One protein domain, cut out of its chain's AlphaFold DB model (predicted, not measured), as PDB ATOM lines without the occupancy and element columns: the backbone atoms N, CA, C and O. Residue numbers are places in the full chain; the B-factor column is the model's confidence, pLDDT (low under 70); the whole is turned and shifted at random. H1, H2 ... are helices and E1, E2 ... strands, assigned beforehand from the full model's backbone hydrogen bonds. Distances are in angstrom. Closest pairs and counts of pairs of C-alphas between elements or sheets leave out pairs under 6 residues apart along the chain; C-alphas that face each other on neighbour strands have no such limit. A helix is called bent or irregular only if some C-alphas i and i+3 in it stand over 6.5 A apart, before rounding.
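What this domain is: This is residues 59 to 158 of the 158 residues of the protein "MYND-type domain-containing protein" of Hebeloma cylindrosporum h7 (UniProt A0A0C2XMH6). The model has little regular structure: a staggered ribbon of three strands, E1, E2 and E3, with helix H1 crosswise beyond one end, H2 near that end, and residues 129 to 158 looping beside the sheet and its other end. Of 100 printed residues, 36 are in two named helices and three named strands, ordered E1 E2 H1 H2 E3, a mixed class. The sheet, E1 E2 E3, is antiparallel. The whole is compact, radius of gyration of the C-alphas 14.6 A, spanning 40 by 30 by 24 A.

Where its parts are: E1, residues 63 to 65, begins at C-alpha 63 (175.879, 174.651, 180.357). E2, residues 71 to 78, is 21.0 A long. H1, residues 95 to 107, 19.4 A, is irregular: C-alphas 96 and 99 are 7.5 A apart. H2 is residues 113 to 119. E3, residues 124 to 128, ends at C-alpha 128 (184.522, 172.011, 181.039).

How they stand to each other: E2 pairs with E1, a hairpin, over residues 71 to 73 (N 64 and O 72, 2.9 A), and with E3 over 74 to 78 (N 77 and O 125, 2.8 A). H2 only grazes the sheet; H1 is not on it. H1 and H2 are close but not clearly touching, closest C-alphas Phe 105 and Phe 116, 6.9 A. Every O i to N i+4 pair is within hydrogen-bond range in H2, 7 of 9 in H1.

The domain as a whole: The printed part has no cut. E2 to H1 is a long link. Residues 65 to 72 and 128 to 158 have pLDDT under 70.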
ATOM      1  N   TRP A  59     171.480 170.964 190.772       86.94
ATOM      2  CA  TRP A  59     171.092 172.285 191.278       86.94
ATOM      3  C   TRP A  59     171.746 173.452 190.512       86.94
ATOM      4  O   TRP A  59     171.448 174.614 190.769       86.94
ATOM      5  N   TYR A  60     172.624 173.143 189.557       84.88
ATOM      6  CA  TYR A  60     173.332 174.084 188.696       84.88
ATOM      7  C   TYR A  60     172.992 173.829 187.218       84.88
ATOM      8  O   TYR A  60     172.655 172.710 186.818       84.88
ATOM      9  N   ASP A  61     173.104 174.858 186.375       81.06
ATOM     10  CA  ASP A  61     172.969 174.699 184.924       81.06
ATOM     11  C   ASP A  61     174.072 173.784 184.395       81.06
ATOM     12  O   ASP A  61     175.215 173.932 184.776       81.06
ATOM     13  N   ARG A  62     173.800 172.852 183.478       76.12
ATOM     14  CA  ARG A  62     174.870 172.001 182.898       76.12
ATOM     15  C   ARG A  62     175.660 172.668 181.778       76.12
ATOM     16  O   ARG A  62     176.577 172.064 181.226       76.12
ATOM     17  N   TYR A  63     175.268 173.886 181.424       76.69
ATOM     18  CA  TYR A  63     175.879 174.651 180.357       76.69
ATOM     19  C   TYR A  63     176.344 175.990 180.903       76.69
ATOM     20  O   TYR A  63     175.543 176.751 181.442       76.69
ATOM     21  N   ARG A  64     177.629 176.289 180.736       73.81
ATOM     22  CA  ARG A  64     178.198 177.591 181.077       73.81
ATOM     23  C   ARG A  64     178.422 178.393 179.804       73.81
ATOM     24  O   ARG A  64     178.983 177.879 178.839       73.81
ATOM     25  N   LYS A  65     177.988 179.655 179.799       69.88
ATOM     26  CA  LYS A  65     178.305 180.595 178.720       69.88
ATOM     27  C   LYS A  65     179.718 181.139 178.917       69.88
ATOM     28  O   LYS A  65     180.022 181.660 179.990       69.88
ATOM     29  N   CYS A  66     180.553 181.017 177.895       64.69
ATOM     30  CA  CYS A  66     181.882 181.617 177.863       64.69
ATOM     31  C   CYS A  66     181.840 183.020 177.235       64.69
ATOM     32  O   CYS A  66     180.844 183.425 176.625       64.69
ATOM     33  N   ASN A  67     182.922 183.784 177.411       58.44
ATOM     34  CA  ASN A  67     183.048 185.144 176.866       58.44
ATOM     35  C   ASN A  67     183.033 185.184 175.330       58.44
ATOM     36  O   ASN A  67     182.692 186.213 174.754       58.44
ATOM     37  N   ASP A  68     183.352 184.070 174.677       62.81
ATOM     38  CA  ASP A  68     183.238 183.881 173.227       62.81
ATOM     39  C   ASP A  68     181.777 183.746 172.745       62.81
ATOM     40  O   ASP A  68     181.509 183.693 171.546       62.81
ATOM     41  N   GLY A  69     180.815 183.700 173.674       66.00
ATOM     42  CA  GLY A  69     179.394 183.547 173.394       66.00
ATOM     43  C   GLY A  69     178.932 182.098 173.229       66.00
ATOM     44  O   GLY A  69     177.719 181.885 173.137       66.00
ATOM     45  N   ASN A  70     179.841 181.117 173.251       65.12
ATOM     46  CA  ASN A  70     179.509 179.701 173.150       65.12
ATOM     47  C   ASN A  70     179.039 179.129 174.496       65.12
ATOM     48  O   ASN A  70     179.333 179.647 175.577       65.12
ATOM     49  N   LEU A  71     178.257 178.049 174.418       68.12
ATOM     50  CA  LEU A  71     177.778 177.288 175.571       68.12
ATOM     51  C   LEU A  71     178.585 176.000 175.703       68.12
ATOM     52  O   LEU A  71     178.608 175.180 174.786       68.12
ATOM     53  N   HIS A  72     179.191 175.809 176.869       68.12
ATOM     54  CA  HIS A  72     180.044 174.669 177.169       68.12
ATOM     55  C   HIS A  72     179.335 173.722 178.119       68.12
ATOM     56  O   HIS A  72     178.828 174.155 179.152       68.12
ATOM     57  N   GLU A  73     179.308 172.436 177.774       70.50
ATOM     58  CA  GLU A  73     178.805 171.393 178.665       70.50
ATOM     59  C   GLU A  73     179.837 171.101 179.759       70.50
ATOM     60  O   GLU A  73     181.020 170.885 179.474       70.50
ATOM     61  N   GLY A  74     179.379 171.087 181.008       75.44
ATOM     62  CA  GLY A  74     180.252 170.918 182.155       75.44
ATOM     63  C   GLY A  74     179.534 170.541 183.443       75.44
ATOM     64  O   GLY A  74     178.302 170.479 183.505       75.44
ATOM     65  N   LYS A  75     180.321 170.288 184.489       80.81
ATOM     66  CA  LYS A  75     179.821 170.046 185.841       80.81
ATOM     67  C   LYS A  75     180.439 171.046 186.817       80.81
ATOM     68  O   LYS A  75     181.633 171.313 186.774       80.81
ATOM     69  N   LEU A  76     179.613 171.592 187.703       84.38
ATOM     70  CA  LEU A  76     180.084 172.345 188.855       84.38
ATOM     71  C   LEU A  76     180.521 171.348 189.936       84.38
ATOM     72  O   LEU A  76     179.750 170.465 190.313       84.38
ATOM     73  N   GLU A  77     181.774 171.439 190.374       86.50
ATOM     74  CA  GLU A  77     182.401 170.500 191.306       86.50
ATOM     75  C   GLU A  77     182.993 171.233 192.500       86.50
ATOM     76  O   GLU A  77     183.779 172.162 192.330       86.50
ATOM     77  N   LEU A  78     182.664 170.775 193.704       91.31
ATOM     78  CA  LEU A  78     183.338 171.188 194.928       91.31
ATOM     79  C   LEU A  78     184.790 170.685 194.920       91.31
ATOM     80  O   LEU A  78     185.050 169.511 194.655       91.31
ATOM     81  N   MET A  79     185.742 171.566 195.218       90.50
ATOM     82  CA  MET A  79     187.165 171.237 195.288       90.50
ATOM     83  C   MET A  79     187.476 170.502 196.592       90.50
ATOM     84  O   MET A  79     187.793 171.115 197.603       90.50
ATOM     85  N   THR A  80     187.388 169.176 196.598       91.94
ATOM     86  CA  THR A  80     187.589 168.376 197.821       91.94
ATOM     87  C   THR A  80     189.033 167.916 198.038       91.94
ATOM     88  O   THR A  80     189.278 167.058 198.887       91.94
ATOM     89  N   TRP A  81     189.982 168.423 197.252       86.69
ATOM     90  CA  TRP A  81     191.399 168.061 197.292       86.69
ATOM     91  C   TRP A  81     192.273 169.303 197.479       86.69
ATOM     92  O   TRP A  81     191.889 170.388 197.034       86.69
ATOM     93  N   PRO A  82     193.451 169.155 198.108       84.19
ATOM     94  CA  PRO A  82     194.391 170.250 198.232       84.19
ATOM     95  C   PRO A  82     195.074 170.546 196.893       84.19
ATOM     96  O   PRO A  82     195.213 169.691 196.017       84.19
ATOM     97  N   SER A  83     195.553 171.773 196.764       80.69
ATOM     98  CA  SER A  83     196.425 172.226 195.700       80.69
ATOM     99  C   SER A  83     197.739 172.709 196.309       80.69
ATOM    100  O   SER A  83     197.808 173.819 196.833       80.69
ATOM    101  N   GLU A  84     198.806 171.946 196.099       77.81
ATOM    102  CA  GLU A  84     200.155 172.300 196.559       77.81
ATOM    103  C   GLU A  84     200.659 173.615 195.947       77.81
ATOM    104  O   GLU A  84     201.241 174.441 196.634       77.81
ATOM    105  N   LYS A  85     200.376 173.857 194.660       78.06
ATOM    106  CA  LYS A  85     200.871 175.038 193.931       78.06
ATOM    107  C   LYS A  85     200.306 176.372 194.436       78.06
ATOM    108  O   LYS A  85     200.951 177.400 194.283       78.06
ATOM    109  N   GLU A  86     199.080 176.355 194.946       76.81
ATOM    110  CA  GLU A  86     198.396 177.552 195.462       76.81
ATOM    111  C   GLU A  86     198.267 177.531 196.983       76.81
ATOM    112  O   GLU A  86     197.651 178.433 197.532       76.81
ATOM    113  N   GLU A  87     198.827 176.514 197.650       86.44
ATOM    114  CA  GLU A  87     198.731 176.348 199.105       86.44
ATOM    115  C   GLU A  87     197.270 176.396 199.606       86.44
ATOM    116  O   GLU A  87     196.957 176.935 200.667       86.44
ATOM    117  N   LEU A  88     196.359 175.788 198.831       88.38
ATOM    118  CA  LEU A  88     194.933 175.678 199.157       88.38
ATOM    119  C   LEU A  88     194.566 174.244 199.558       88.38
ATOM    120  O   LEU A  88     195.112 173.281 199.022       88.38
ATOM    121  N   GLY A  89     193.619 174.095 200.478       90.06
ATOM    122  CA  GLY A  89     193.038 172.842 200.946       90.06
ATOM    123  C   GLY A  89     191.601 172.615 200.461       90.06
ATOM    124  O   GLY A  89     191.180 173.098 199.409       90.06
ATOM    125  N   TRP A  90     190.840 171.844 201.239       94.69
ATOM    126  CA  TRP A  90     189.452 171.484 200.951       94.69
ATOM    127  C   TRP A  90     188.565 172.730 200.820       94.69
ATOM    128  O   TRP A  90     188.602 173.614 201.664       94.69
ATOM    129  N   GLY A  91     187.750 172.813 199.771       91.50
ATOM    130  CA  GLY A  91     186.890 173.966 199.500       91.50
ATOM    131  C   GLY A  91     187.649 175.212 199.035       91.50
ATOM    132  O   GLY A  91     187.092 176.307 199.086       91.50
ATOM    133  N   GLY A  92     188.906 175.075 198.600       90.19
ATOM    134  CA  GLY A  92     189.699 176.190 198.075       90.19
ATOM    135  C   GLY A  92     190.075 177.249 199.119       90.19
ATOM    136  O   GLY A  92     190.367 178.380 198.741       90.19
ATOM    137  N   VAL A  93     190.041 176.916 200.413       93.44
ATOM    138  CA  VAL A  93     190.591 177.766 201.490       93.44
ATOM    139  C   VAL A  93     192.078 177.496 201.694       93.44
ATOM    140  O   VAL A  93     192.591 176.523 201.149       93.44
ATOM    141  N   CYS A  94     192.777 178.312 202.486       92.50
ATOM    142  CA  CYS A  94     194.156 178.019 202.885       92.50
ATOM    143  C   CYS A  94     194.250 176.637 203.556       92.50
ATOM    144  O   CYS A  94     193.305 176.189 204.214       92.50
ATOM    145  N   VAL A  95     195.379 175.940 203.389       92.00
ATOM    146  CA  VAL A  95     195.561 174.570 203.911       92.00
ATOM    147  C   VAL A  95     195.284 174.481 205.416       92.00
ATOM    148  O   VAL A  95     194.698 173.497 205.866       92.00
ATOM    149  N   GLU A  96     195.631 175.512 206.185       93.62
ATOM    150  CA  GLU A  96     195.413 175.568 207.633       93.62
ATOM    151  C   GLU A  96     193.927 175.583 208.017       93.62
ATOM    152  O   GLU A  96     193.564 175.116 209.094       93.62
ATOM    153  N   GLU A  97     193.059 176.085 207.138       94.38
ATOM    154  CA  GLU A  97     191.617 176.217 207.374       94.38
ATOM    155  C   GLU A  97     190.816 175.026 206.822       94.38
ATOM    156  O   GLU A  97     189.622 174.891 207.097       94.38
ATOM    157  N   SER A  98     191.465 174.141 206.058       94.31
ATOM    158  CA  SER A  98     190.850 173.041 205.302       94.31
ATOM    159  C   SER A  98     189.930 172.149 206.144       94.31
ATOM    160  O   SER A  98     188.788 171.885 205.760       94.31
ATOM    161  N   GLU A  99     190.407 171.686 207.302       96.38
ATOM    162  CA  GLU A  99     189.659 170.744 208.147       96.38
ATOM    163  C   GLU A  99     188.420 171.389 208.778       96.38
ATOM    164  O   GLU A  99     187.350 170.779 208.839       96.38
ATOM    165  N   ASP A 100     188.541 172.646 209.201       97.12
ATOM    166  CA  ASP A 100     187.428 173.402 209.768       97.12
ATOM    167  C   ASP A 100     186.383 173.726 208.697       97.12
ATOM    168  O   ASP A 100     185.180 173.621 208.950       97.12
ATOM    169  N   HIS A 101     186.827 174.044 207.480       96.94
ATOM    170  CA  HIS A 101     185.935 174.316 206.358       96.94
ATOM    171  C   HIS A 101     185.169 173.068 205.907       96.94
ATOM    172  O   HIS A 101     183.960 173.131 205.658       96.94
ATOM    173  N   LYS A 102     185.840 171.910 205.880       96.94
ATOM    174  CA  LYS A 102     185.202 170.619 205.611       96.94
ATOM    175  C   LYS A 102     184.167 170.267 206.680       96.94
ATOM    176  O   LYS A 102     183.039 169.915 206.342       96.94
ATOM    177  N   ARG A 103     184.515 170.422 207.963       97.62
ATOM    178  CA  ARG A 103     183.585 170.179 209.077       97.62
ATOM    179  C   ARG A 103     182.362 171.089 208.993       97.62
ATOM    180  O   ARG A 103     181.241 170.620 209.150       97.62
ATOM    181  N   LYS A 104     182.555 172.367 208.656       97.62
ATOM    182  CA  LYS A 104     181.458 173.316 208.431       97.62
ATOM    183  C   LYS A 104     180.499 172.844 207.336       97.62
ATOM    184  O   LYS A 104     179.286 172.894 207.530       97.62
ATOM    185  N   PHE A 105     181.014 172.368 206.205       97.19
ATOM    186  CA  PHE A 105     180.179 171.814 205.136       97.19
ATOM    187  C   PHE A 105     179.365 170.593 205.591       97.19
ATOM    188  O   PHE A 105     178.172 170.494 205.292       97.19
ATOM    189  N   GLU A 106     179.984 169.683 206.339       96.56
ATOM    190  CA  GLU A 106     179.323 168.474 206.833       96.56
ATOM    191  C   GLU A 106     178.266 168.790 207.907       96.56
ATOM    192  O   GLU A 106     177.148 168.283 207.830       96.56
ATOM    193  N   GLU A 107     178.577 169.659 208.871       96.44
ATOM    194  CA  GLU A 107     177.737 169.908 210.050       96.44
ATOM    195  C   GLU A 107     176.696 171.020 209.840       96.44
ATOM    196  O   GLU A 107     175.524 170.839 210.170       96.44
ATOM    197  N   GLU A 108     177.085 172.171 209.279       97.06
ATOM    198  CA  GLU A 108     176.178 173.322 209.122       97.06
ATOM    199  C   GLU A 108     175.355 173.244 207.829       97.06
ATOM    200  O   GLU A 108     174.181 173.638 207.788       97.06
ATOM    201  N   PHE A 109     175.967 172.740 206.755       94.94
ATOM    202  CA  PHE A 109     175.318 172.624 205.447       94.94
ATOM    203  C   PHE A 109     174.748 171.228 205.194       94.94
ATOM    204  O   PHE A 109     173.935 171.078 204.282       94.94
ATOM    205  N   GLY A 110     175.104 170.222 206.001       95.12
ATOM    206  CA  GLY A 110     174.599 168.857 205.844       95.12
ATOM    207  C   GLY A 110     175.016 168.212 204.521       95.12
ATOM    208  O   GLY A 110     174.284 167.376 203.995       95.12
ATOM    209  N   GLY A 111     176.139 168.648 203.943       93.12
ATOM    210  CA  GLY A 111     176.587 168.207 202.623       93.12
ATOM    211  C   GLY A 111     175.823 168.811 201.433       93.12
ATOM    212  O   GLY A 111     175.982 168.340 200.307       93.12
ATOM    213  N   ASP A 112     174.978 169.825 201.648       94.19
ATOM    214  CA  ASP A 112     174.215 170.490 200.585       94.19
ATOM    215  C   ASP A 112     175.108 171.441 199.773       94.19
ATOM    216  O   ASP A 112     175.387 172.576 200.172       94.19
ATOM    217  N   GLU A 113     175.556 170.967 198.611       93.44
ATOM    218  CA  GLU A 113     176.405 171.727 197.693       93.44
ATOM    219  C   GLU A 113     175.735 172.996 197.141       93.44
ATOM    220  O   GLU A 113     176.431 173.980 196.915       93.44
ATOM    221  N   GLU A 114     174.409 173.030 196.959       94.06
ATOM    222  CA  GLU A 114     173.717 174.225 196.449       94.06
ATOM    223  C   GLU A 114     173.750 175.347 197.489       94.06
ATOM    224  O   GLU A 114     174.073 176.502 197.189       94.06
ATOM    225  N   ARG A 115     173.412 175.008 198.738       95.50
ATOM    226  CA  ARG A 115     173.482 175.951 199.857       95.50
ATOM    227  C   ARG A 115     174.919 176.376 200.117       95.50
ATOM    228  O   ARG A 115     175.152 177.555 200.382       95.50
ATOM    229  N   PHE A 116     175.864 175.444 200.021       96.19
ATOM    230  CA  PHE A 116     177.274 175.742 200.219       96.19
ATOM    231  C   PHE A 116     177.832 176.629 199.101       96.19
ATOM    232  O   PHE A 116     178.509 177.603 199.404       96.19
ATOM    233  N   TYR A 117     177.466 176.407 197.835       93.31
ATOM    234  CA  TYR A 117     177.859 177.266 196.712       93.31
ATOM    235  C   TYR A 117     177.346 178.700 196.859       93.31
ATOM    236  O   TYR A 117     178.064 179.650 196.560       93.31
ATOM    237  N   LYS A 118     176.120 178.884 197.367       92.81
ATOM    238  CA  LYS A 118     175.586 180.225 197.673       92.81
ATOM    239  C   LYS A 118     176.387 180.943 198.766       92.81
ATOM    240  O   LYS A 118     176.396 182.170 198.785       92.81
ATOM    241  N   TYR A 119     177.020 180.198 199.673       95.62
ATOM    242  CA  TYR A 119     177.851 180.733 200.755       95.62
ATOM    243  C   TYR A 119     179.317 180.941 200.338       95.62
ATOM    244  O   TYR A 119     179.905 181.967 200.674       95.62
ATOM    245  N   TRP A 120     179.895 179.985 199.609       94.94
ATOM    246  CA  TRP A 120     181.317 179.910 199.272       94.94
ATOM    247  C   TRP A 120     181.529 179.430 197.822       94.94
ATOM    248  O   TRP A 120     181.963 178.298 197.581       94.94
ATOM    249  N   PRO A 121     181.200 180.264 196.818       90.69
ATOM    250  CA  PRO A 121     181.241 179.864 195.410       90.69
ATOM    251  C   PRO A 121     182.655 179.547 194.903       90.69
ATOM    252  O   PRO A 121     182.812 178.688 194.040       90.69
ATOM    253  N   GLN A 122     183.688 180.191 195.451       86.12
ATOM    254  CA  GLN A 122     185.093 179.979 195.085       86.12
ATOM    255  C   GLN A 122     185.634 178.599 195.483       86.12
ATOM    256  O   GLN A 122     186.656 178.176 194.955       86.12
ATOM    257  N   GLY A 123     184.940 177.870 196.364       89.62
ATOM    258  CA  GLY A 123     185.266 176.471 196.646       89.62
ATOM    259  C   GLY A 123     184.840 175.511 195.542       89.62
ATOM    260  O   GLY A 123     185.115 174.316 195.635       89.62
ATOM    261  N   PHE A 124     184.167 176.005 194.502       89.56
ATOM    262  CA  PHE A 124     183.706 175.208 193.382       89.56
ATOM    263  C   PHE A 124     184.429 175.599 192.101       89.56
ATOM    264  O   PHE A 124     184.615 176.772 191.783       89.56
ATOM    265  N   ARG A 125     184.753 174.588 191.304       82.81
ATOM    266  CA  ARG A 125     185.304 174.741 189.963       82.81
ATOM    267  C   ARG A 125     184.331 174.191 188.931       82.81
ATOM    268  O   ARG A 125     183.588 173.247 189.185       82.81
ATOM    269  N   TRP A 126     184.367 174.759 187.738       79.06
ATOM    270  CA  TRP A 126     183.673 174.184 186.594       79.06
ATOM    271  C   TRP A 126     184.585 173.208 185.869       79.06
ATOM    272  O   TRP A 126     185.656 173.597 185.411       79.06
ATOM    273  N   THR A 127     184.141 171.967 185.700       73.94
ATOM    274  CA  THR A 127     184.736 171.062 184.720       73.94
ATOM    275  C   THR A 127     184.120 171.355 183.368       73.94
ATOM    276  O   THR A 127     182.914 171.227 183.183       73.94
ATOM    277  N   CYS A 128     184.935 171.801 182.421       65.31
ATOM    278  CA  CYS A 128     184.522 172.011 181.039       65.31
ATOM    279  C   CYS A 128     185.013 170.816 180.220       65.31
ATOM    280  O   CYS A 128     186.171 170.437 180.347       65.31
ATOM    281  N   CYS A 129     184.157 170.201 179.398       53.97
ATOM    282  CA  CYS A 129     184.577 169.223 178.381       53.97
ATOM    283  C   CYS A 129     185.540 168.106 178.870       53.97
ATOM    284  O   CYS A 129     186.458 167.719 178.147       53.97
ATOM    285  N   GLY A 130     185.313 167.575 180.081       48.09
ATOM    286  CA  GLY A 130     186.049 166.434 180.647       48.09
ATOM    287  C   GLY A 130     187.508 166.703 181.021       48.09
ATOM    288  O   GLY A 130     188.321 165.788 180.953       48.09
ATOM    289  N   THR A 131     187.845 167.935 181.405       49.28
ATOM    290  CA  THR A 131     189.130 168.238 182.050       49.28
ATOM    291  C   THR A 131     189.221 167.594 183.438       49.28
ATOM    292  O   THR A 131     188.278 167.695 184.232       49.28
ATOM    293  N   ASP A 132     190.364 166.977 183.744       47.09
ATOM    294  CA  ASP A 132     190.633 166.296 185.016       47.09
ATOM    295  C   ASP A 132     190.818 167.268 186.205       47.09
ATOM    296  O   ASP A 132     190.800 168.498 186.075       47.09
ATOM    297  N   ALA A 133     190.893 166.704 187.415       47.97
ATOM    298  CA  ALA A 133     190.921 167.404 188.709       47.97
ATOM    299  C   ALA A 133     192.095 168.379 188.917       47.97
ATOM    300  O   ALA A 133     192.010 169.285 189.747       47.97
ATOM    301  N   ASP A 134     193.171 168.212 188.160       51.00
ATOM    302  CA  ASP A 134     194.424 168.957 188.267       51.00
ATOM    303  C   ASP A 134     194.465 170.226 187.395       51.00
ATOM    304  O   ASP A 134     195.340 171.078 187.574       51.00
ATOM    305  N   MET A 135     193.495 170.407 186.494       50.69
ATOM    306  CA  MET A 135     193.408 171.582 185.630       50.69
ATOM    307  C   MET A 135     192.540 172.680 186.258       50.69
ATOM    308  O   MET A 135     191.322 172.550 186.394       50.69
ATOM    309  N   LYS A 136     193.188 173.792 186.633       46.88
ATOM    310  CA  LYS A 136     192.541 175.019 187.150       46.88
ATOM    311  C   LYS A 136     192.066 175.974 186.060       46.88
ATOM    312  O   LYS A 136     191.287 176.883 186.325       46.88
ATOM    313  N   TRP A 137     192.536 175.751 184.839       43.12
ATOM    314  CA  TRP A 137     192.186 176.506 183.647       43.12
ATOM    315  C   TRP A 137     191.651 175.519 182.620       43.12
ATOM    316  O   TRP A 137     192.273 174.486 182.383       43.12
ATOM    317  N   GLY A 138     190.512 175.821 182.006       41.72
ATOM    318  CA  GLY A 138     190.007 175.023 180.900       41.72
ATOM    319  C   GLY A 138     189.302 175.899 179.882       41.72
ATOM    320  O   GLY A 138     188.200 176.353 180.172       41.72
ATOM    321  N   CYS A 139     189.929 176.108 178.716       50.06
ATOM    322  CA  CYS A 139     189.273 176.044 177.402       50.06
ATOM    323  C   CYS A 139     190.293 176.133 176.243       50.06
ATOM    324  O   CYS A 139     190.364 177.149 175.562       50.06
ATOM    325  N   ASP A 140     191.024 175.040 175.986       42.31
ATOM    326  CA  ASP A 140     191.866 174.884 174.791       42.31
ATOM    327  C   ASP A 140     191.476 173.551 174.126       42.31
ATOM    328  O   ASP A 140     192.074 172.516 174.367       42.31
ATOM    329  N   HIS A 141     190.380 173.525 173.366       48.19
ATOM    330  CA  HIS A 141     190.044 172.459 172.403       48.19
ATOM    331  C   HIS A 141     190.253 170.971 172.827       48.19
ATOM    332  O   HIS A 141     190.755 170.160 172.045       48.19
ATOM    333  N   HIS A 142     189.814 170.551 174.020       49.12
ATOM    334  CA  HIS A 142     189.851 169.136 174.435       49.12
ATOM    335  C   HIS A 142     188.478 168.459 174.254       49.12
ATOM    336  O   HIS A 142     187.510 168.713 174.967       49.12
ATOM    337  N   GLY A 143     188.371 167.615 173.224       47.91
ATOM    338  CA  GLY A 143     187.122 166.996 172.774       47.91
ATOM    339  C   GLY A 143     186.741 165.704 173.500       47.91
ATOM    340  O   GLY A 143     186.885 164.628 172.927       47.91
ATOM    341  N   THR A 144     186.182 165.797 174.710       47.41
ATOM    342  CA  THR A 144     185.432 164.670 175.320       47.41
ATOM    343  C   THR A 144     183.938 164.955 175.514       47.41
ATOM    344  O   THR A 144     183.160 164.046 175.807       47.41
ATOM    345  N   GLY A 145     183.517 166.210 175.315       49.00
ATOM    346  CA  GLY A 145     182.110 166.601 175.318       49.00
ATOM    347  C   GLY A 145     181.332 166.016 174.137       49.00
ATOM    348  O   GLY A 145     181.901 165.572 173.140       49.00
ATOM    349  N   SER A 146     180.000 166.062 174.220       53.25
ATOM    350  CA  SER A 146     179.104 165.581 173.157       53.25
ATOM    351  C   SER A 146     179.322 166.275 171.798       53.25
ATOM    352  O   SER A 146     178.912 165.747 170.761       53.25
ATOM    353  N   ARG A 147     179.991 167.440 171.788       52.16
ATOM    354  CA  ARG A 147     180.462 168.168 170.603       52.16
ATOM    355  C   ARG A 147     181.848 168.782 170.857       52.16
ATOM    356  O   ARG A 147     182.140 169.125 172.004       52.16
ATOM    357  N   PRO A 148     182.679 168.961 169.810       53.50
ATOM    358  CA  PRO A 148     183.918 169.727 169.902       53.50
ATOM    359  C   PRO A 148     183.642 171.160 170.355       53.50
ATOM    360  O   PRO A 148     182.671 171.786 169.930       53.50
ATOM    361  N   CYS A 149     184.507 171.650 171.225       52.56
ATOM    362  CA  CYS A 149     184.419 172.947 171.863       52.56
ATOM    363  C   CYS A 149     185.206 173.985 171.046       52.56
ATOM    364  O   CYS A 149     186.384 173.763 170.815       52.56
ATOM    365  N   THR A 150     184.586 175.090 170.614       53.06
ATOM    366  CA  THR A 150     185.165 176.065 169.656       53.06
ATOM    367  C   THR A 150     185.727 177.344 170.298       53.06
ATOM    368  O   THR A 150     185.814 178.370 169.628       53.06
ATOM    369  N   CYS A 151     186.039 177.321 171.595       51.03
ATOM    370  CA  CYS A 151     186.566 178.478 172.326       51.03
ATOM    371  C   CYS A 151     188.056 178.715 172.037       51.03
ATOM    372  O   CYS A 151     188.856 177.789 172.134       51.03
ATOM    373  N   ASP A 152     188.409 179.974 171.774       44.94
ATOM    374  CA  ASP A 152     189.779 180.500 171.714       44.94
ATOM    375  C   ASP A 152     189.901 181.635 172.749       44.94
ATOM    376  O   ASP A 152     189.871 182.798 172.361       44.94
ATOM    377  N   TYR A 153     189.928 181.348 174.061       43.00
ATOM    378  CA  TYR A 153     190.642 182.160 175.074       43.00
ATOM    379  C   TYR A 153     190.366 181.709 176.517       43.00
ATOM    380  O   TYR A 153     189.218 181.640 176.963       43.00
ATOM    381  N   MET A 154     191.449 181.552 177.284       49.00
ATOM    382  CA  MET A 154     191.453 181.520 178.746       49.00
ATOM    383  C   MET A 154     191.252 182.932 179.316       49.00
ATOM    384  O   MET A 154     191.970 183.864 178.955       49.00
ATOM    385  N   GLY A 155     190.318 183.097 180.250       32.78
ATOM    386  CA  GLY A 155     190.160 184.331 181.016       32.78
ATOM    387  C   GLY A 155     189.923 184.017 182.484       32.78
ATOM    388  O   GLY A 155     188.950 183.343 182.817       32.78
ATOM    389  N   HIS A 156     190.826 184.498 183.338       31.53
ATOM    390  CA  HIS A 156     190.707 184.451 184.790       31.53
ATOM    391  C   HIS A 156     189.355 185.023 185.238       31.53
ATOM    392  O   HIS A 156     188.953 186.097 184.787       31.53
ATOM    393  N   ILE A 157     188.676 184.319 186.143       31.41
ATOM    394  CA  ILE A 157     187.607 184.920 186.939       31.41
ATOM    395  C   ILE A 157     188.308 185.785 187.993       31.41
ATOM    396  O   ILE A 157     189.079 185.259 188.795       31.41
ATOM    397  N   LEU A 158     188.087 187.101 187.925       30.39
ATOM    398  CA  LEU A 158     188.204 188.002 189.075       30.39
ATOM    399  C   LEU A 158     186.916 187.925 189.896       30.39
ATOM    400  O   LEU A 158     185.840 187.800 189.262       30.39
TER     401      LEU A 158